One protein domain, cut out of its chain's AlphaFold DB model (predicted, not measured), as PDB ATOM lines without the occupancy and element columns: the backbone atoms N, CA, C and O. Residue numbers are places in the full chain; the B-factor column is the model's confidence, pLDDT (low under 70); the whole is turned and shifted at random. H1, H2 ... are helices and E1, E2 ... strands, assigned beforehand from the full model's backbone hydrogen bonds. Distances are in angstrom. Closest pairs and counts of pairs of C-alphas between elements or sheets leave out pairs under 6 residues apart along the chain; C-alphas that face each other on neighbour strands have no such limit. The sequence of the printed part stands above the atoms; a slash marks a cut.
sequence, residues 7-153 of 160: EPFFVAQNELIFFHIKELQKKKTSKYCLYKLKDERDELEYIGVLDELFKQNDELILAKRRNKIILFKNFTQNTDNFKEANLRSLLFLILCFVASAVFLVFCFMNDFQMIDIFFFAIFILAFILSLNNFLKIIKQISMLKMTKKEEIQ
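Overview. This is residues 7 to 153 of the 160 residues of an uncharacterized protein of Campylobacter sp. MIT 12-5580 (UniProt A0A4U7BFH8). A long helical hairpin, H2 and H3, runs out from a small head of strands, in which two three-stranded sheets, E1 E5 E6 and E2 E4 E3, stand face to face as a loose sandwich with their strands crossed. The hairpin meets the head at the sheet E1 E5 E6, and the short helices H1 and H4 lie by that same sheet. The printed part has 147 residues with four named helices and six named strands, in the order H1 E1 E2 E3 E4 E5 E6 H2 H3 H4; the sheet in the order E1, E5, E6 is antiparallel and the one in the order E2, E4, E3 is mixed. The class is mixed, helices and strands, and the whole is loose, with a radius of gyration of the C-alphas of 19.0 A, and elongated, spanning 62 by 35 by 25 A.

Along the chain. Find C-alpha 59 at (158.402, 160.930, 137.666); from there E5, residues 59 to 65, runs 19.0 A to C-alpha 65. Beside it look for E1, residues 15 to 20, and E6, residues 68 to 74, which is 16.2 A long. The other sheet is read from E2, residues 23 to 28, E3, residues 34 to 38, and E4, residues 43 to 48. Next find C-alpha 82 at (153.005, 172.360, 148.376), where H2, residues 82 to 109, begins its 40.7 A. H3, residues 114 to 146, is the longest helix; it runs 48.3 A back to C-alpha 146 at (162.107, 177.489, 141.019). Two short helices remain: H1, residues 7 to 10, and H4, residues 149 to 153.

Arrangement. Begin with the strongly twisted sheet E1 E5 E6, whose edge strands are E1 and E6. E1 and E5 are antiparallel at 150 degrees, with N 17 and O 62 2.9 A apart, within hydrogen-bond range. E5 and E6 form a hairpin, antiparallel at 157 degrees, with N 63 and O 71 at 2.8 A. In the other sheet, E2 and E4 are parallel at 17 degrees, with N 25 and O 44 at 2.9 A, and E3 and E4 form a hairpin, antiparallel at 163 degrees, with N 36 and O 45 at 3.0 A. The two sheets make a sandwich, two sheets face to face: their best planes are 36 degrees apart and the strands of the one stand at 79 degrees to those of the other. Look there at E3 and E6, whose closest C-alphas, those of Lys 36 and Lys 68, are 4.9 A apart. Walk outward to H2, which only grazes the sheet E1 E5 E6 with its residues 82 to 86; its closest C-alphas to E6 are those of Phe 82 and Leu 71, 6.5 A apart. H3 only grazes that sheet with residues 137 to 145. H2 and H3 form a helical hairpin and touch, opposite ways at a shallow tilt of 20 degrees, the C-alphas of Cys 96 and Phe 127 being the closest at 5.0 A. H3 touches H1 with its residues 136 to 140 alone; the closest C-alphas of the two are those of Pro 8 and Lys 136, 6.2 A apart. H4 only grazes the sheet E1 E5 E6 and touches no helix. In H2, H3 and H4 every O i to N i+4 pair is within hydrogen-bond range; H1 is too short for such a pair.

Size, cuts and confidence. The two C-alphas farthest apart are those of Asn 57 and Asp 111, 62.1 A. The printed part runs from residue 7 to 153 with no cut, and no link between its named elements is long. The mean pLDDT of the printed part is 84.3; look for values under 70 at residues 7 to 12, 30, 32, 37, 39 to 42 and 48 to 51.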
ATOM      1  N   GLU A   7     170.823 173.416 151.305       59.00
ATOM      2  CA  GLU A   7     170.971 173.407 152.767       59.00
ATOM      3  C   GLU A   7     169.640 173.321 153.538       59.00
ATOM      4  O   GLU A   7     169.594 172.598 154.538       59.00
ATOM      5  N   PRO A   8     168.523 173.956 153.115       63.94
ATOM      6  CA  PRO A   8     167.255 173.836 153.835       63.94
ATOM      7  C   PRO A   8     166.688 172.415 153.910       63.94
ATOM      8  O   PRO A   8     165.895 172.142 154.815       63.94
ATOM      9  N   PHE A   9     167.060 171.509 153.001       61.94
ATOM     10  CA  PHE A   9     166.672 170.095 153.073       61.94
ATOM     11  C   PHE A   9     167.467 169.362 154.158       61.94
ATOM     12  O   PHE A   9     166.865 168.779 155.062       61.94
ATOM     13  N   PHE A  10     168.792 169.522 154.172       59.31
ATOM     14  CA  PHE A  10     169.676 168.941 155.190       59.31
ATOM     15  C   PHE A  10     169.374 169.466 156.598       59.31
ATOM     16  O   PHE A  10     169.245 168.693 157.546       59.31
ATOM     17  N   VAL A  11     169.147 170.775 156.740       60.38
ATOM     18  CA  VAL A  11     168.783 171.420 158.016       60.38
ATOM     19  C   VAL A  11     167.408 170.960 158.532       60.38
ATOM     20  O   VAL A  11     167.102 171.081 159.724       60.38
ATOM     21  N   ALA A  12     166.547 170.436 157.659       63.34
ATOM     22  CA  ALA A  12     165.282 169.815 158.043       63.34
ATOM     23  C   ALA A  12     165.385 168.296 158.256       63.34
ATOM     24  O   ALA A  12     164.392 167.689 158.656       63.34
ATOM     25  N   GLN A  13     166.562 167.698 158.024       73.56
ATOM     26  CA  GLN A  13     166.766 166.246 157.954       73.56
ATOM     27  C   GLN A  13     165.831 165.585 156.931       73.56
ATOM     28  O   GLN A  13     165.336 164.477 157.150       73.56
ATOM     29  N   ASN A  14     165.535 166.309 155.852       79.31
ATOM     30  CA  ASN A  14     164.757 165.800 154.742       79.31
ATOM     31  C   ASN A  14     165.727 165.321 153.667       79.31
ATOM     32  O   ASN A  14     166.577 166.085 153.213       79.31
ATOM     33  N   GLU A  15     165.563 164.076 153.251       80.75
ATOM     34  CA  GLU A  15     166.243 163.516 152.092       80.75
ATOM     35  C   GLU A  15     165.484 163.930 150.834       80.75
ATOM     36  O   GLU A  15     164.257 163.794 150.760       80.75
ATOM     37  N   LEU A  16     166.223 164.453 149.861       82.88
ATOM     38  CA  LEU A  16     165.712 164.775 148.540       82.88
ATOM     39  C   LEU A  16     166.004 163.598 147.612       82.88
ATOM     40  O   LEU A  16     167.156 163.199 147.490       82.88
ATOM     41  N   ILE A  17     164.977 163.033 146.982       84.44
ATOM     42  CA  ILE A  17     165.121 161.842 146.140       84.44
ATOM     43  C   ILE A  17     164.351 162.036 144.841       84.44
ATOM     44  O   ILE A  17     163.202 162.489 144.847       84.44
ATOM     45  N   PHE A  18     164.984 161.659 143.732       84.19
ATOM     46  CA  PHE A  18     164.310 161.469 142.458       84.19
ATOM     47  C   PHE A  18     163.718 160.062 142.429       84.19
ATOM     48  O   PHE A  18     164.421 159.084 142.672       84.19
ATOM     49  N   PHE A  19     162.419 159.957 142.180       84.31
ATOM     50  CA  PHE A  19     161.689 158.706 142.311       84.31
ATOM     51  C   PHE A  19     160.814 158.463 141.090       84.31
ATOM     52  O   PHE A  19     159.969 159.286 140.742       84.31
ATOM     53  N   HIS A  20     160.992 157.303 140.467       84.88
ATOM     54  CA  HIS A  20     160.140 156.830 139.388       84.88
ATOM     55  C   HIS A  20     159.210 155.744 139.930       84.88
ATOM     56  O   HIS A  20     159.679 154.713 140.413       84.88
ATOM     57  N   ILE A  21     157.894 155.951 139.843       83.50
ATOM     58  CA  ILE A  21     156.920 155.000 140.395       83.50
ATOM     59  C   ILE A  21     156.895 153.725 139.543       83.50
ATOM     60  O   ILE A  21     156.235 153.688 138.503       83.50
ATOM     61  N   LYS A  22     157.560 152.656 139.995       79.62
ATOM     62  CA  LYS A  22     157.477 151.341 139.335       79.62
ATOM     63  C   LYS A  22     156.186 150.615 139.688       79.62
ATOM     64  O   LYS A  22     155.532 150.064 138.806       79.62
ATOM     65  N   GLU A  23     155.795 150.662 140.957       77.00
ATOM     66  CA  GLU A  23     154.578 150.028 141.455       77.00
ATOM     67  C   GLU A  23     153.842 150.966 142.421       77.00
ATOM     68  O   GLU A  23     154.448 151.627 143.270       77.00
ATOM     69  N   LEU A  24     152.516 151.045 142.269       80.31
ATOM     70  CA  LEU A  24     151.658 151.956 143.021       80.31
ATOM     71  C   LEU A  24     150.607 151.174 143.811       80.31
ATOM     72  O   LEU A  24     149.628 150.683 143.252       80.31
ATOM     73  N   GLN A  25     150.771 151.123 145.131       78.88
ATOM     74  CA  GLN A  25     149.780 150.549 146.038       78.88
ATOM     75  C   GLN A  25     148.826 151.655 146.498       78.88
ATOM     76  O   GLN A  25     149.211 152.557 147.242       78.88
ATOM     77  N   LYS A  26     147.563 151.592 146.058       75.50
ATOM     78  CA  LYS A  26     146.514 152.541 146.460       75.50
ATOM     79  C   LYS A  26     145.634 151.943 147.554       75.50
ATOM     80  O   LYS A  26     145.066 150.868 147.378       75.50
ATOM     81  N   LYS A  27     145.448 152.670 148.655       77.94
ATOM     82  CA  LYS A  27     144.401 152.389 149.651       77.94
ATOM     83  C   LYS A  27     143.465 153.584 149.758       77.94
ATOM     84  O   LYS A  27     143.880 154.682 150.123       77.94
ATOM     85  N   LYS A  28     142.186 153.363 149.471       74.38
ATOM     86  CA  LYS A  28     141.170 154.412 149.556       74.38
ATOM     87  C   LYS A  28     140.785 154.670 151.011       74.38
ATOM     88  O   LYS A  28     140.550 153.737 151.777       74.38
ATOM     89  N   THR A  29     140.700 155.938 151.393       71.88
ATOM     90  CA  THR A  29     140.170 156.376 152.693       71.88
ATOM     91  C   THR A  29     139.332 157.634 152.502       71.88
ATOM     92  O   THR A  29     139.566 158.394 151.572       71.88
ATOM     93  N   SER A  30     138.349 157.873 153.370       68.81
ATOM     94  CA  SER A  30     137.485 159.062 153.310       68.81
ATOM     95  C   SER A  30     137.972 160.229 154.173       68.81
ATOM     96  O   SER A  30     137.335 161.277 154.191       68.81
ATOM     97  N   LYS A  31     139.067 160.054 154.928       70.69
ATOM     98  CA  LYS A  31     139.415 160.964 156.034       70.69
ATOM     99  C   LYS A  31     140.677 161.795 155.818       70.69
ATOM    100  O   LYS A  31     140.734 162.921 156.296       70.69
ATOM    101  N   TYR A  32     141.709 161.245 155.183       67.81
ATOM    102  CA  TYR A  32     143.017 161.900 155.099       67.81
ATOM    103  C   TYR A  32     143.832 161.406 153.906       67.81
ATOM    104  O   TYR A  32     143.627 160.293 153.439       67.81
ATOM    105  N   CYS A  33     144.799 162.208 153.462       70.44
ATOM    106  CA  CYS A  33     145.834 161.785 152.522       70.44
ATOM    107  C   CYS A  33     147.145 161.530 153.272       70.44
ATOM    108  O   CYS A  33     147.543 162.291 154.158       70.44
ATOM    109  N   LEU A  34     147.809 160.425 152.950       73.81
ATOM    110  CA  LEU A  34     149.076 160.028 153.526       73.81
ATOM    111  C   LEU A  34     149.934 159.314 152.480       73.81
ATOM    112  O   LEU A  34     149.492 158.393 151.794       73.81
ATOM    113  N   TYR A  35     151.185 159.753 152.408       78.38
ATOM    114  CA  TYR A  35     152.147 159.377 151.383       78.38
ATOM    115  C   TYR A  35     153.333 158.671 152.045       78.38
ATOM    116  O   TYR A  35     153.996 159.253 152.915       78.38
ATOM    117  N   LYS A  36     153.592 157.417 151.669       76.44
ATOM    118  CA  LYS A  36     154.714 156.636 152.200       76.44
ATOM    119  C   LYS A  36     155.497 155.978 151.078       76.44
ATOM    120  O   LYS A  36     154.919 155.436 150.142       76.44
ATOM    121  N   LEU A  37     156.814 155.983 151.236       69.62
ATOM    122  CA  LEU A  37     157.685 155.084 150.494       69.62
ATOM    123  C   LEU A  37     157.818 153.791 151.290       69.62
ATOM    124  O   LEU A  37     158.080 153.825 152.496       69.62
ATOM    125  N   LYS A  38     157.604 152.663 150.620       72.25
ATOM    126  CA  LYS A  38     157.923 151.348 151.167       72.25
ATOM    127  C   LYS A  38     159.364 151.056 150.755       72.25
ATOM    128  O   LYS A  38     159.703 151.227 149.588       72.25
ATOM    129  N   ASP A  39     160.219 150.735 151.721       56.03
ATOM    130  CA  ASP A  39     161.661 150.647 151.476       56.03
ATOM    131  C   ASP A  39     162.034 149.618 150.391       56.03
ATOM    132  O   ASP A  39     161.373 148.593 150.217       56.03
ATOM    133  N   GLU A  40     163.133 149.941 149.698       53.34
ATOM    134  CA  GLU A  40     163.982 149.095 148.837       53.34
ATOM    135  C   GLU A  40     163.430 148.570 147.498       53.34
ATOM    136  O   GLU A  40     164.171 147.904 146.775       53.34
ATOM    137  N   ARG A  41     162.187 148.876 147.097       54.19
ATOM    138  CA  ARG A  41     161.597 148.303 145.857       54.19
ATOM    139  C   ARG A  41     160.962 149.274 144.865       54.19
ATOM    140  O   ARG A  41     160.212 148.840 143.999       54.19
ATOM    141  N   ASP A  42     161.234 150.574 144.961       63.12
ATOM    142  CA  ASP A  42     160.561 151.584 144.122       63.12
ATOM    143  C   ASP A  42     159.015 151.501 144.188       63.12
ATOM    144  O   ASP A  42     158.302 151.832 143.235       63.12
ATOM    145  N   GLU A  43     158.488 151.068 145.341       71.56
ATOM    146  CA  GLU A  43     157.054 150.957 145.622       71.56
ATOM    147  C   GLU A  43     156.553 152.215 146.352       71.56
ATOM    148  O   GLU A  43     156.998 152.543 147.461       71.56
ATOM    149  N   LEU A  44     155.576 152.906 145.757       78.69
ATOM    150  CA  LEU A  44     154.872 154.012 146.408       78.69
ATOM    151  C   LEU A  44     153.559 153.509 147.017       78.69
ATOM    152  O   LEU A  44     152.682 153.019 146.301       78.69
ATOM    153  N   GLU A  45     153.384 153.685 148.328       75.50
ATOM    154  CA  GLU A  45     152.093 153.480 148.988       75.50
ATOM    155  C   GLU A  45     151.379 154.827 149.145       75.50
ATOM    156  O   GLU A  45     151.813 155.727 149.878       75.50
ATOM    157  N   TYR A  46     150.243 154.949 148.464       75.94
ATOM    158  CA  TYR A  46     149.357 156.097 148.555       75.94
ATOM    159  C   TYR A  46     148.067 155.712 149.276       75.94
ATOM    160  O   TYR A  46     147.288 154.881 148.803       75.94
ATOM    161  N   ILE A  47     147.828 156.348 150.421       70.06
ATOM    162  CA  ILE A  47     146.581 156.214 151.169       70.06
ATOM    163  C   ILE A  47     145.864 157.553 151.097       70.06
ATOM    164  O   ILE A  47     146.329 158.514 151.701       70.06
ATOM    165  N   GLY A  48     144.747 157.659 150.384       69.19
ATOM    166  CA  GLY A  48     144.107 158.962 150.244       69.19
ATOM    167  C   GLY A  48     142.686 158.958 149.724       69.19
ATOM    168  O   GLY A  48     142.109 157.916 149.414       69.19
ATOM    169  N   VAL A  49     142.131 160.170 149.700       64.94
ATOM    170  CA  VAL A  49     140.759 160.465 149.265       64.94
ATOM    171  C   VAL A  49     140.699 160.713 147.751       64.94
ATOM    172  O   VAL A  49     139.656 160.515 147.136       64.94
ATOM    173  N   LEU A  50     141.812 161.147 147.147       69.12
ATOM    174  CA  LEU A  50     141.893 161.522 145.736       69.12
ATOM    175  C   LEU A  50     142.374 160.329 144.909       69.12
ATOM    176  O   LEU A  50     143.545 159.974 144.958       69.12
ATOM    177  N   ASP A  51     141.494 159.737 144.106       60.28
ATOM    178  CA  ASP A  51     141.788 158.483 143.394       60.28
ATOM    179  C   ASP A  51     142.923 158.598 142.334       60.28
ATOM    180  O   ASP A  51     143.470 157.580 141.892       60.28
ATOM    181  N   GLU A  52     143.370 159.812 141.981       70.25
ATOM    182  CA  GLU A  52     144.252 160.060 140.825       70.25
ATOM    183  C   GLU A  52     145.539 160.854 141.101       70.25
ATOM    184  O   GLU A  52     146.216 161.258 140.161       70.25
ATOM    185  N   LEU A  53     145.942 161.051 142.361       77.25
ATOM    186  CA  LEU A  53     147.123 161.883 142.657       77.25
ATOM    187  C   LEU A  53     148.442 161.346 142.059       77.25
ATOM    188  O   LEU A  53     149.351 162.122 141.767       77.25
ATOM    189  N   PHE A  54     148.528 160.023 141.878       83.88
ATOM    190  CA  PHE A  54     149.672 159.315 141.302       83.88
ATOM    191  C   PHE A  54     149.218 158.262 140.285       83.88
ATOM    192  O   PHE A  54     148.156 157.635 140.437       83.88
ATOM    193  N   LYS A  55     150.065 158.044 139.279       82.88
ATOM    194  CA  LYS A  55     149.959 157.009 138.248       82.88
ATOM    195  C   LYS A  55     151.274 156.239 138.157       82.88
ATOM    196  O   LYS A  55     152.332 156.724 138.543       82.88
ATOM    197  N   GLN A  56     151.193 155.000 137.687       83.38
ATOM    198  CA  GLN A  56     152.387 154.198 137.435       83.38
ATOM    199  C   GLN A  56     153.247 154.878 136.357       83.38
ATOM    200  O   GLN A  56     152.697 155.440 135.410       83.38
ATOM    201  N   ASN A  57     154.569 154.823 136.513       84.00
ATOM    202  CA  ASN A  57     155.572 155.528 135.705       84.00
ATOM    203  C   ASN A  57     155.580 157.061 135.844       84.00
ATOM    204  O   ASN A  57     156.177 157.752 135.018       84.00
ATOM    205  N   ASP A  58     154.943 157.616 136.879       86.19
ATOM    206  CA  ASP A  58     155.141 159.030 137.196       86.19
ATOM    207  C   ASP A  58     156.577 159.285 137.661       86.19
ATOM    208  O   ASP A  58     157.151 158.527 138.452       86.19
ATOM    209  N   GLU A  59     157.123 160.410 137.211       87.06
ATOM    210  CA  GLU A  59     158.402 160.930 137.666       87.06
ATOM    211  C   GLU A  59     158.176 161.968 138.763       87.06
ATOM    212  O   GLU A  59     157.553 163.016 138.554       87.06
ATOM    213  N   LEU A  60     158.708 161.682 139.947       88.81
ATOM    214  CA  LEU A  60     158.543 162.497 141.137       88.81
ATOM    215  C   LEU A  60     159.890 162.994 141.652       88.81
ATOM    216  O   LEU A  60     160.888 162.277 141.642       88.81
ATOM    217  N   ILE A  61     159.887 164.190 142.230       88.62
ATOM    218  CA  ILE A  61     160.864 164.549 143.261       88.62
ATOM    219  C   ILE A  61     160.164 164.528 144.603       88.62
ATOM    220  O   ILE A  61     159.098 165.123 144.770       88.62
ATOM    221  N   LEU A  62     160.787 163.844 145.553       87.25
ATOM    222  CA  LEU A  62     160.291 163.645 146.901       87.25
ATOM    223  C   LEU A  62     161.249 164.302 147.889       87.25
ATOM    224  O   LEU A  62     162.449 164.054 147.856       87.25
ATOM    225  N   ALA A  63     160.709 165.097 148.807       87.44
ATOM    226  CA  ALA A  63     161.387 165.425 150.051       87.44
ATOM    227  C   ALA A  63     160.788 164.534 151.138       87.44
ATOM    228  O   ALA A  63     159.644 164.745 151.564       87.44
ATOM    229  N   LYS A  64     161.531 163.514 151.563       84.31
ATOM    230  CA  LYS A  64     161.081 162.559 152.578       84.31
ATOM    231  C   LYS A  64     161.830 162.761 153.887       84.31
ATOM    232  O   LYS A  64     162.965 163.218 153.915       84.31
ATOM    233  N   ARG A  65     161.200 162.364 154.987       82.06
ATOM    234  CA  ARG A  65     161.863 162.197 156.279       82.06
ATOM    235  C   ARG A  65     161.621 160.775 156.747       82.06
ATOM    236  O   ARG A  65     160.472 160.407 157.025       82.06
ATOM    237  N   ARG A  66     162.690 159.975 156.826       80.12
ATOM    238  CA  ARG A  66     162.586 158.510 156.930       80.12
ATOM    239  C   ARG A  66     161.721 157.994 155.769       80.12
ATOM    240  O   ARG A  66     162.035 158.278 154.621       80.12
ATOM    241  N   ASN A  67     160.573 157.376 156.051       78.19
ATOM    242  CA  ASN A  67     159.712 156.765 155.025       78.19
ATOM    243  C   ASN A  67     158.460 157.609 154.718       78.19
ATOM    244  O   ASN A  67     157.584 157.189 153.963       78.19
ATOM    245  N   LYS A  68     158.335 158.794 155.332       81.12
ATOM    246  CA  LYS A  68     157.196 159.699 155.127       81.12
ATOM    247  C   LYS A  68     157.564 160.777 154.121       81.12
ATOM    248  O   LYS A  68     158.537 161.500 154.330       81.12
ATOM    249  N   ILE A  69     156.751 160.925 153.083       85.19
ATOM    250  CA  ILE A  69     156.909 162.009 152.113       85.19
ATOM    251  C   ILE A  69     156.330 163.282 152.736       85.19
ATOM    252  O   ILE A  69     155.165 163.312 153.140       85.19
ATOM    253  N   ILE A  70     157.161 164.317 152.848       86.88
ATOM    254  CA  ILE A  70     156.764 165.637 153.349       86.88
ATOM    255  C   ILE A  70     156.349 166.529 152.182       86.88
ATOM    256  O   ILE A  70     155.276 167.127 152.225       86.88
ATOM    257  N   LEU A  71     157.165 166.580 151.127       90.50
ATOM    258  CA  LEU A  71     156.863 167.313 149.896       90.50
ATOM    259  C   LEU A  71     157.021 166.393 148.690       90.50
ATOM    260  O   LEU A  71     157.910 165.543 148.681       90.50
ATOM    261  N   PHE A  72     156.198 166.595 147.666       90.06
ATOM    262  CA  PHE A  72     156.410 166.006 146.352       90.06
ATOM    263  C   PHE A  72     156.116 167.005 145.236       90.06
ATOM    264  O   PHE A  72     155.272 167.891 145.381       90.06
ATOM    265  N   LYS A  73     156.792 166.807 144.105       90.00
ATOM    266  CA  LYS A  73     156.482 167.427 142.817       90.00
ATOM    267  C   LYS A  73     156.428 166.332 141.763       90.00
ATOM    268  O   LYS A  73     157.414 165.625 141.582       90.00
ATOM    269  N   ASN A  74     155.284 166.192 141.107       89.44
ATOM    270  CA  ASN A  74     155.063 165.252 140.022       89.44
ATOM    271  C   ASN A  74     155.256 165.967 138.686       89.44
ATOM    272  O   ASN A  74     154.508 166.890 138.362       89.44
ATOM    273  N   PHE A  75     156.264 165.553 137.922       86.44
ATOM    274  CA  PHE A  75     156.567 166.157 136.625       86.44
ATOM    275  C   PHE A  75     155.634 165.664 135.522       86.44
ATOM    276  O   PHE A  75     155.302 166.440 134.631       86.44
ATOM    277  N   THR A  76     155.173 164.416 135.606       86.56
ATOM    278  CA  THR A  76     154.301 163.797 134.601       86.56
ATOM    279  C   THR A  76     152.892 164.384 134.643       86.56
ATOM    280  O   THR A  76     152.334 164.743 133.609       86.56
ATOM    281  N   GLN A  77     152.313 164.515 135.839       84.75
ATOM    282  CA  GLN A  77     150.944 165.022 136.016       84.75
ATOM    283  C   GLN A  77     150.876 166.516 136.356       84.75
ATOM    284  O   GLN A  77     149.782 167.068 136.458       84.75
ATOM    285  N   ASN A  78     152.027 167.179 136.525       85.94
ATOM    286  CA  ASN A  78     152.132 168.577 136.951       85.94
ATOM    287  C   ASN A  78     151.335 168.871 138.240       85.94
ATOM    288  O   ASN A  78     150.606 169.860 138.340       85.94
ATOM    289  N   THR A  79     151.457 167.979 139.224       88.25
ATOM    290  CA  THR A  79     150.805 168.086 140.536       88.25
ATOM    291  C   THR A  79     151.837 168.190 141.656       88.25
ATOM    292  O   THR A  79     152.962 167.701 141.549       88.25
ATOM    293  N   ASP A  80     151.462 168.830 142.760       90.81
ATOM    294  CA  ASP A  80     152.292 168.961 143.958       90.81
ATOM    295  C   ASP A  80     151.426 168.978 145.224       90.81
ATOM    296  O   ASP A  80     150.214 169.200 145.167       90.81
ATOM    297  N   ASN A  81     152.048 168.759 146.384       90.69
ATOM    298  CA  ASN A  81     151.397 168.936 147.687       90.69
ATOM    299  C   ASN A  81     151.835 170.211 148.415       90.69
ATOM    300  O   ASN A  81     151.654 170.317 149.630       90.69
ATOM    301  N   PHE A  82     152.413 171.193 147.724       91.81
ATOM    302  CA  PHE A  82     153.005 172.360 148.376       91.81
ATOM    303  C   PHE A  82     151.960 173.180 149.124       91.81
ATOM    304  O   PHE A  82     152.198 173.617 150.251       91.81
ATOM    305  N   LYS A  83     150.774 173.359 148.526       89.75
ATOM    306  CA  LYS A  83     149.662 174.064 149.178       89.75
ATOM    307  C   LYS A  83     149.176 173.317 150.422       89.75
ATOM    308  O   LYS A  83     148.942 173.953 151.447       89.75
ATOM    309  N   GLU A  84     149.062 171.991 150.345       87.38
ATOM    310  CA  GLU A  84     148.640 171.137 151.463       87.38
ATOM    311  C   GLU A  84     149.656 171.190 152.615       87.38
ATOM    312  O   GLU A  84     149.285 171.459 153.758       87.38
ATOM    313  N   ALA A  85     150.944 171.002 152.314       89.00
ATOM    314  CA  ALA A  85     152.018 171.028 153.300       89.00
ATOM    315  C   ALA A  85     152.133 172.395 153.990       89.00
ATOM    316  O   ALA A  85     152.237 172.465 155.218       89.00
ATOM    317  N   ASN A  86     152.045 173.481 153.213       90.62
ATOM    318  CA  ASN A  86     152.067 174.841 153.741       90.62
ATOM    319  C   ASN A  86     150.863 175.108 154.657       90.62
ATOM    320  O   ASN A  86     151.031 175.574 155.781       90.62
ATOM    321  N   LEU A  87     149.651 174.748 154.214       90.38
ATOM    322  CA  LEU A  87     148.429 174.934 154.996       90.38
ATOM    323  C   LEU A  87     148.471 174.139 156.303       90.38
ATOM    324  O   LEU A  87     148.166 174.679 157.361       90.38
ATOM    325  N   ARG A  88     148.891 172.872 156.254       88.62
ATOM    326  CA  ARG A  88     148.992 172.022 157.445       88.62
ATOM    327  C   ARG A  88     149.965 172.596 158.473       88.62
ATOM    328  O   ARG A  88     149.652 172.618 159.662       88.62
ATOM    329  N   SER A  89     151.129 173.062 158.021       90.75
ATOM    330  CA  SER A  89     152.118 173.672 158.911       90.75
ATOM    331  C   SER A  89     151.637 175.015 159.467       90.75
ATOM    332  O   SER A  89     151.890 175.305 160.635       90.75
ATOM    333  N   LEU A  90     150.916 175.809 158.670       92.31
ATOM    334  CA  LEU A  90     150.327 177.072 159.110       92.31
ATOM    335  C   LEU A  90     149.233 176.856 160.164       92.31
ATOM    336  O   LEU A  90     149.223 177.540 161.181       92.31
ATOM    337  N   LEU A  91     148.337 175.888 159.955       93.56
ATOM    338  CA  LEU A  91     147.271 175.572 160.910       93.56
ATOM    339  C   LEU A  91     147.839 175.150 162.268       93.56
ATOM    340  O   LEU A  91     147.362 175.612 163.301       93.56
ATOM    341  N   PHE A  92     148.881 174.315 162.276       91.81
ATOM    342  CA  PHE A  92     149.544 173.915 163.518       91.81
ATOM    343  C   PHE A  92     150.237 175.098 164.211       91.81
ATOM    344  O   PHE A  92     150.134 175.245 165.426       91.81
ATOM    345  N   LEU A  93     150.876 175.987 163.442       95.38
ATOM    346  CA  LEU A  93     151.477 177.212 163.967       95.38
ATOM    347  C   LEU A  93     150.435 178.120 164.639       95.38
ATOM    348  O   LEU A  93     150.653 178.565 165.765       95.38
ATOM    349  N   ILE A  94     149.303 178.358 163.969       96.25
ATOM    350  CA  ILE A  94     148.197 179.169 164.496       96.25
ATOM    351  C   ILE A  94     147.627 178.528 165.763       96.25
ATOM    352  O   ILE A  94     147.407 179.228 166.745       96.25
ATOM    353  N   LEU A  95     147.437 177.206 165.773       96.56
ATOM    354  CA  LEU A  95     146.949 176.485 166.949       96.56
ATOM    355  C   LEU A  95     147.866 176.695 168.164       96.56
ATOM    356  O   LEU A  95     147.379 177.049 169.236       96.56
ATOM    357  N   CYS A  96     149.180 176.524 167.996       96.44
ATOM    358  CA  CYS A  96     150.148 176.740 169.074       96.44
ATOM    359  C   CYS A  96     150.158 178.198 169.554       96.44
ATOM    360  O   CYS A  96     150.217 178.445 170.756       96.44
ATOM    361  N   PHE A  97     150.060 179.158 168.628       96.81
ATOM    362  CA  PHE A  97     149.977 180.578 168.962       96.81
ATOM    363  C   PHE A  97     148.733 180.890 169.798       96.81
ATOM    364  O   PHE A  97     148.851 181.453 170.885       96.81
ATOM    365  N   VAL A  98     147.552 180.473 169.335       98.00
ATOM    366  CA  VAL A  98     146.284 180.707 170.037       98.00
ATOM    367  C   VAL A  98     146.305 180.052 171.414       98.00
ATOM    368  O   VAL A  98     145.964 180.705 172.394       98.00
ATOM    369  N   ALA A  99     146.772 178.804 171.518       97.00
ATOM    370  CA  ALA A  99     146.901 178.127 172.805       97.00
ATOM    371  C   ALA A  99     147.838 178.891 173.756       97.00
ATOM    372  O   ALA A  99     147.478 179.127 174.906       97.00
ATOM    373  N   SER A 100     148.997 179.351 173.272       97.31
ATOM    374  CA  SER A 100     149.918 180.155 174.084       97.31
ATOM    375  C   SER A 100     149.284 181.471 174.554       97.31
ATOM    376  O   SER A 100     149.425 181.833 175.717       97.31
ATOM    377  N   ALA A 101     148.516 182.152 173.700       97.44
ATOM    378  CA  ALA A 101     147.823 183.380 174.070       97.44
ATOM    379  C   ALA A 101     146.732 183.127 175.125       97.44
ATOM    380  O   ALA A 101     146.620 183.887 176.081       97.44
ATOM    381  N   VAL A 102     145.968 182.036 174.990       97.75
ATOM    382  CA  VAL A 102     144.935 181.645 175.964       97.75
ATOM    383  C   VAL A 102     145.549 181.371 177.336       97.75
ATOM    384  O   VAL A 102     145.090 181.932 178.327       97.75
ATOM    385  N   PHE A 103     146.615 180.570 177.407       97.31
ATOM    386  CA  PHE A 103     147.260 180.277 178.690       97.31
ATOM    387  C   PHE A 103     147.980 181.489 179.282       97.31
ATOM    388  O   PHE A 103     148.021 181.625 180.500       97.31
ATOM    389  N   LEU A 104     148.472 182.416 178.456       97.19
ATOM    390  CA  LEU A 104     148.979 183.694 178.951       97.19
ATOM    391  C   LEU A 104     147.874 184.504 179.641       97.19
ATOM    392  O   LEU A 104     148.101 185.039 180.722       97.19
ATOM    393  N   VAL A 105     146.676 184.568 179.049       97.56
ATOM    394  CA  VAL A 105     145.516 185.228 179.673       97.56
ATOM    395  C   VAL A 105     145.139 184.531 180.983       97.56
ATOM    396  O   VAL A 105     144.926 185.213 181.983       97.56
ATOM    397  N   PHE A 106     145.118 183.196 181.019       97.00
ATOM    398  CA  PHE A 106     144.841 182.447 182.250       97.00
ATOM    399  C   PHE A 106     145.884 182.678 183.342       97.00
ATOM    400  O   PHE A 106     145.492 182.879 184.487       97.00
ATOM    401  N   CYS A 107     147.175 182.787 183.007       96.38
ATOM    402  CA  CYS A 107     148.198 183.185 183.977       96.38
ATOM    403  C   CYS A 107     147.844 184.508 184.673       96.38
ATOM    404  O   CYS A 107     148.010 184.613 185.882       96.38
ATOM    405  N   PHE A 108     147.333 185.507 183.945       96.19
ATOM    406  CA  PHE A 108     146.922 186.777 184.554       96.19
ATOM    407  C   PHE A 108     145.608 186.678 185.337       96.19
ATOM    408  O   PHE A 108     145.455 187.372 186.336       96.19
ATOM    409  N   MET A 109     144.658 185.847 184.900       96.62
ATOM    410  CA  MET A 109     143.363 185.693 185.579       96.62
ATOM    411  C   MET A 109     143.442 184.847 186.855       96.62
ATOM    412  O   MET A 109     142.642 185.054 187.762       96.62
ATOM    413  N   ASN A 110     144.386 183.909 186.918       95.38
ATOM    414  CA  ASN A 110     144.525 182.938 188.002       95.38
ATOM    415  C   ASN A 110     145.764 183.203 188.874       95.38
ATOM    416  O   ASN A 110     146.335 182.256 189.412       95.38
ATOM    417  N   ASP A 111     146.227 184.454 188.973       94.12
ATOM    418  CA  ASP A 111     147.385 184.848 189.793       94.12
ATOM    419  C   ASP A 111     148.624 183.960 189.580       94.12
ATOM    420  O   ASP A 111     149.311 183.555 190.519       94.12
ATOM    421  N   PHE A 112     148.915 183.645 188.316       93.06
ATOM    422  CA  PHE A 112     150.070 182.855 187.901       93.06
ATOM    423  C   PHE A 112     150.109 181.451 188.518       93.06
ATOM    424  O   PHE A 112     151.167 180.952 188.913       93.06
ATOM    425  N   GLN A 113     148.961 180.768 188.561       95.62
ATOM    426  CA  GLN A 113     148.918 179.349 188.904       95.62
ATOM    427  C   GLN A 113     149.918 178.531 188.074       95.62
ATOM    428  O   GLN A 113     150.026 178.661 186.853       95.62
ATOM    429  N   MET A 114     150.626 177.619 188.747       95.81
ATOM    430  CA  MET A 114     151.679 176.799 188.132       95.81
ATOM    431  C   MET A 114     151.203 176.001 186.913       95.81
ATOM    432  O   MET A 114     151.979 175.793 185.982       95.81
ATOM    433  N   ILE A 115     149.942 175.561 186.907       95.56
ATOM    434  CA  ILE A 115     149.361 174.792 185.799       95.56
ATOM    435  C   ILE A 115     149.293 175.651 184.529       95.56
ATOM    436  O   ILE A 115     149.697 175.191 183.461       95.56
ATOM    437  N   ASP A 116     148.863 176.907 184.645       95.25
ATOM    438  CA  ASP A 116     148.754 177.824 183.508       95.25
ATOM    439  C   ASP A 116     150.134 178.187 182.955       95.25
ATOM    440  O   ASP A 116     150.349 178.136 181.743       95.25
ATOM    441  N   ILE A 117     151.104 178.443 183.843       96.31
ATOM    442  CA  ILE A 117     152.502 178.689 183.459       96.31
ATOM    443  C   ILE A 117     153.073 177.483 182.708       96.31
ATOM    444  O   ILE A 117     153.734 177.647 181.682       96.31
ATOM    445  N   PHE A 118     152.825 176.270 183.207       97.38
ATOM    446  CA  PHE A 118     153.315 175.040 182.591       97.38
ATOM    447  C   PHE A 118     152.775 174.865 181.167       97.38
ATOM    448  O   PHE A 118     153.548 174.626 180.234       97.38
ATOM    449  N   PHE A 119     151.466 175.040 180.970       96.69
ATOM    450  CA  PHE A 119     150.873 174.960 179.637       96.69
ATOM    451  C   PHE A 119     151.333 176.098 178.727       96.69
ATOM    452  O   PHE A 119     151.686 175.839 177.575       96.69
ATOM    453  N   PHE A 120     151.410 177.331 179.235       97.62
ATOM    454  CA  PHE A 120     151.966 178.461 178.495       97.62
ATOM    455  C   PHE A 120     153.379 178.149 177.982       97.62
ATOM    456  O   PHE A 120     153.645 178.294 176.788       97.62
ATOM    457  N   ALA A 121     154.255 177.640 178.854       97.19
ATOM    458  CA  ALA A 121     155.630 177.279 178.521       97.19
ATOM    459  C   ALA A 121     155.711 176.181 177.445       97.19
ATOM    460  O   ALA A 121     156.514 176.273 176.513       97.19
ATOM    461  N   ILE A 122     154.858 175.157 177.524       97.19
ATOM    462  CA  ILE A 122     154.813 174.097 176.508       97.19
ATOM    463  C   ILE A 122     154.337 174.647 175.163       97.19
ATOM    464  O   ILE A 122     154.964 174.377 174.136       97.19
ATOM    465  N   PHE A 123     153.252 175.423 175.144       97.19
ATOM    466  CA  PHE A 123     152.686 175.926 173.894       97.19
ATOM    467  C   PHE A 123     153.561 176.990 173.233       97.19
ATOM    468  O   PHE A 123     153.672 176.982 172.007       97.19
ATOM    469  N   ILE A 124     154.248 177.845 174.001       96.75
ATOM    470  CA  ILE A 124     155.195 178.809 173.422       96.75
ATOM    471  C   ILE A 124     156.426 178.103 172.837       96.75
ATOM    472  O   ILE A 124     156.870 178.439 171.739       96.75
ATOM    473  N   LEU A 125     156.936 177.057 173.498       96.38
ATOM    474  CA  LEU A 125     158.038 176.254 172.968       96.38
ATOM    475  C   LEU A 125     157.614 175.506 171.696       96.38
ATOM    476  O   LEU A 125     158.328 175.528 170.689       96.38
ATOM    477  N   ALA A 126     156.422 174.903 171.701       94.12
ATOM    478  CA  ALA A 126     155.842 174.266 170.523       94.12
ATOM    479  C   ALA A 126     155.627 175.265 169.372       94.12
ATOM    480  O   ALA A 126     155.885 174.929 168.214       94.12
ATOM    481  N   PHE A 127     155.210 176.499 169.675       95.94
ATOM    482  CA  PHE A 127     155.061 177.574 168.696       95.94
ATOM    483  C   PHE A 127     156.398 177.927 168.035       95.94
ATOM    484  O   PHE A 127     156.477 177.935 166.807       95.94
ATOM    485  N   ILE A 128     157.464 178.131 168.815       95.50
ATOM    486  CA  ILE A 128     158.803 178.452 168.288       95.50
ATOM    487  C   ILE A 128     159.322 177.326 167.380       95.50
ATOM    488  O   ILE A 128     159.801 177.577 166.271       95.50
ATOM    489  N   LEU A 129     159.188 176.066 167.810       92.75
ATOM    490  CA  LEU A 129     159.582 174.911 166.995       92.75
ATOM    491  C   LEU A 129     158.753 174.812 165.705       92.75
ATOM    492  O   LEU A 129     159.301 174.545 164.631       92.75
ATOM    493  N   SER A 130     157.443 175.054 165.796       90.44
ATOM    494  CA  SER A 130     156.542 175.072 164.643       90.44
ATOM    495  C   SER A 130     156.895 176.188 163.660       90.44
ATOM    496  O   SER A 130     156.908 175.950 162.455       90.44
ATOM    497  N   LEU A 131     157.240 177.381 164.151       93.19
ATOM    498  CA  LEU A 131     157.626 178.523 163.323       93.19
ATOM    499  C   LEU A 131     158.887 178.210 162.516       93.19
ATOM    500  O   LEU A 131     158.919 178.406 161.302       93.19
ATOM    501  N   ASN A 132     159.898 177.641 163.172       89.94
ATOM    502  CA  ASN A 132     161.124 177.219 162.503       89.94
ATOM    503  C   ASN A 132     160.850 176.168 161.418       89.94
ATOM    504  O   ASN A 132     161.394 176.262 160.316       89.94
ATOM    505  N   ASN A 133     159.988 175.187 161.694       87.81
ATOM    506  CA  ASN A 133     159.605 174.182 160.702       87.81
ATOM    507  C   ASN A 133     158.819 174.787 159.532       87.81
ATOM    508  O   ASN A 133     159.088 174.447 158.382       87.81
ATOM    509  N   PHE A 134     157.905 175.718 159.805       90.50
ATOM    510  CA  PHE A 134     157.132 176.421 158.784       90.50
ATOM    511  C   PHE A 134     158.036 177.199 157.821       90.50
ATOM    512  O   PHE A 134     157.931 177.049 156.603       90.50
ATOM    513  N   LEU A 135     158.999 177.958 158.356       90.12
ATOM    514  CA  LEU A 135     159.972 178.696 157.546       90.12
ATOM    515  C   LEU A 135     160.836 177.763 156.684       90.12
ATOM    516  O   LEU A 135     161.116 178.079 155.526       90.12
ATOM    517  N   LYS A 136     161.236 176.599 157.215       88.56
ATOM    518  CA  LYS A 136     161.958 175.576 156.439       88.56
ATOM    519  C   LYS A 136     161.101 175.030 155.294       88.56
ATOM    520  O   LYS A 136     161.597 174.947 154.175       88.56
ATOM    521  N   ILE A 137     159.825 174.718 155.545       89.31
ATOM    522  CA  ILE A 137     158.890 174.231 154.516       89.31
ATOM    523  C   ILE A 137     158.723 175.263 153.397       89.31
ATOM    524  O   ILE A 137     158.826 174.902 152.227       89.31
ATOM    525  N   ILE A 138     158.539 176.546 153.728       89.69
ATOM    526  CA  ILE A 138     158.440 177.614 152.720       89.69
ATOM    527  C   ILE A 138     159.695 177.659 151.844       89.69
ATOM    528  O   ILE A 138     159.585 177.702 150.618       89.69
ATOM    529  N   LYS A 139     160.887 177.611 152.454       88.62
ATOM    530  CA  LYS A 139     162.159 177.619 151.714       88.62
ATOM    531  C   LYS A 139     162.286 176.409 150.784       88.62
ATOM    532  O   LYS A 139     162.623 176.582 149.617       88.62
ATOM    533  N   GLN A 140     161.960 175.211 151.269       88.25
ATOM    534  CA  GLN A 140     161.990 173.976 150.473       88.25
ATOM    535  C   GLN A 140     161.002 174.015 149.300       88.25
ATOM    536  O   GLN A 140     161.364 173.665 148.180       88.25
ATOM    537  N   ILE A 141     159.773 174.490 149.529       90.12
ATOM    538  CA  ILE A 141     158.768 174.676 148.472       90.12
ATOM    539  C   ILE A 141     159.267 175.678 147.426       90.12
ATOM    540  O   ILE A 141     159.126 175.434 146.230       90.12
ATOM    541  N   SER A 142     159.848 176.800 147.859       87.25
ATOM    542  CA  SER A 142     160.396 177.817 146.955       87.25
ATOM    543  C   SER A 142     161.474 177.228 146.046       87.25
ATOM    544  O   SER A 142     161.418 177.426 144.834       87.25
ATOM    545  N   MET A 143     162.402 176.445 146.608       83.94
ATOM    546  CA  MET A 143     163.425 175.733 145.833       83.94
ATOM    547  C   MET A 143     162.793 174.767 144.829       83.94
ATOM    548  O   MET A 143     163.018 174.894 143.633       83.94
ATOM    549  N   LEU A 144     161.906 173.870 145.271       85.69
ATOM    550  CA  LEU A 144     161.269 172.894 144.373       85.69
ATOM    551  C   LEU A 144     160.424 173.534 143.262       85.69
ATOM    552  O   LEU A 144     160.241 172.939 142.196       85.69
ATOM    553  N   LYS A 145     159.879 174.732 143.488       85.38
ATOM    554  CA  LYS A 145     159.165 175.490 142.454       85.38
ATOM    555  C   LYS A 145     160.110 176.097 141.423       85.38
ATOM    556  O   LYS A 145     159.803 176.019 140.237       85.38
ATOM    557  N   MET A 146     161.207 176.705 141.871       78.81
ATOM    558  CA  MET A 146     162.107 177.489 141.019       78.81
ATOM    559  C   MET A 146     163.146 176.638 140.282       78.81
ATOM    560  O   MET A 146     163.574 177.026 139.198       78.81
ATOM    561  N   THR A 147     163.537 175.493 140.837       76.94
ATOM    562  CA  THR A 147     164.594 174.649 140.274       76.94
ATOM    563  C   THR A 147     164.045 173.699 139.205       76.94
ATOM    564  O   THR A 147     162.982 173.082 139.366       76.94
ATOM    565  N   LYS A 148     164.772 173.581 138.086       78.25
ATOM    566  CA  LYS A 148     164.437 172.644 137.002       78.25
ATOM    567  C   LYS A 148     164.724 171.202 137.424       78.25
ATOM    568  O   LYS A 148     165.587 170.955 138.259       78.25
ATOM    569  N   LYS A 149     164.032 170.240 136.798       77.62
ATOM    570  CA  LYS A 149     164.231 168.797 137.034       77.62
ATOM    571  C   LYS A 149     165.713 168.405 136.924       77.62
ATOM    572  O   LYS A 149     166.243 167.795 137.842       77.62
ATOM    573  N   GLU A 150     166.367 168.826 135.842       78.25
ATOM    574  CA  GLU A 150     167.773 168.523 135.529       78.25
ATOM    575  C   GLU A 150     168.742 169.022 136.610       78.25
ATOM    576  O   GLU A 150     169.653 168.309 137.012       78.25
ATOM    577  N   GLU A 151     168.521 170.230 137.128       76.19
ATOM    578  CA  GLU A 151     169.364 170.823 138.172       76.19
ATOM    579  C   GLU A 151     169.230 170.076 139.503       76.19
ATOM    580  O   GLU A 151     170.220 169.885 140.206       76.19
ATOM    581  N   ILE A 152     168.018 169.623 139.844       76.38
ATOM    582  CA  ILE A 152     167.796 168.830 141.057       76.38
ATOM    583  C   ILE A 152     168.400 167.431 140.909       76.38
ATOM    584  O   ILE A 152     168.993 166.920 141.854       76.38
ATOM    585  N   GLN A 153     168.268 166.823 139.732       77.81
ATOM    586  CA  GLN A 153     168.815 165.497 139.465       77.81
ATOM    587  C   GLN A 153     170.345 165.509 139.526       77.81
ATOM    588  O   GLN A 153     170.924 164.742 140.288       77.81
TER     589      GLN A 153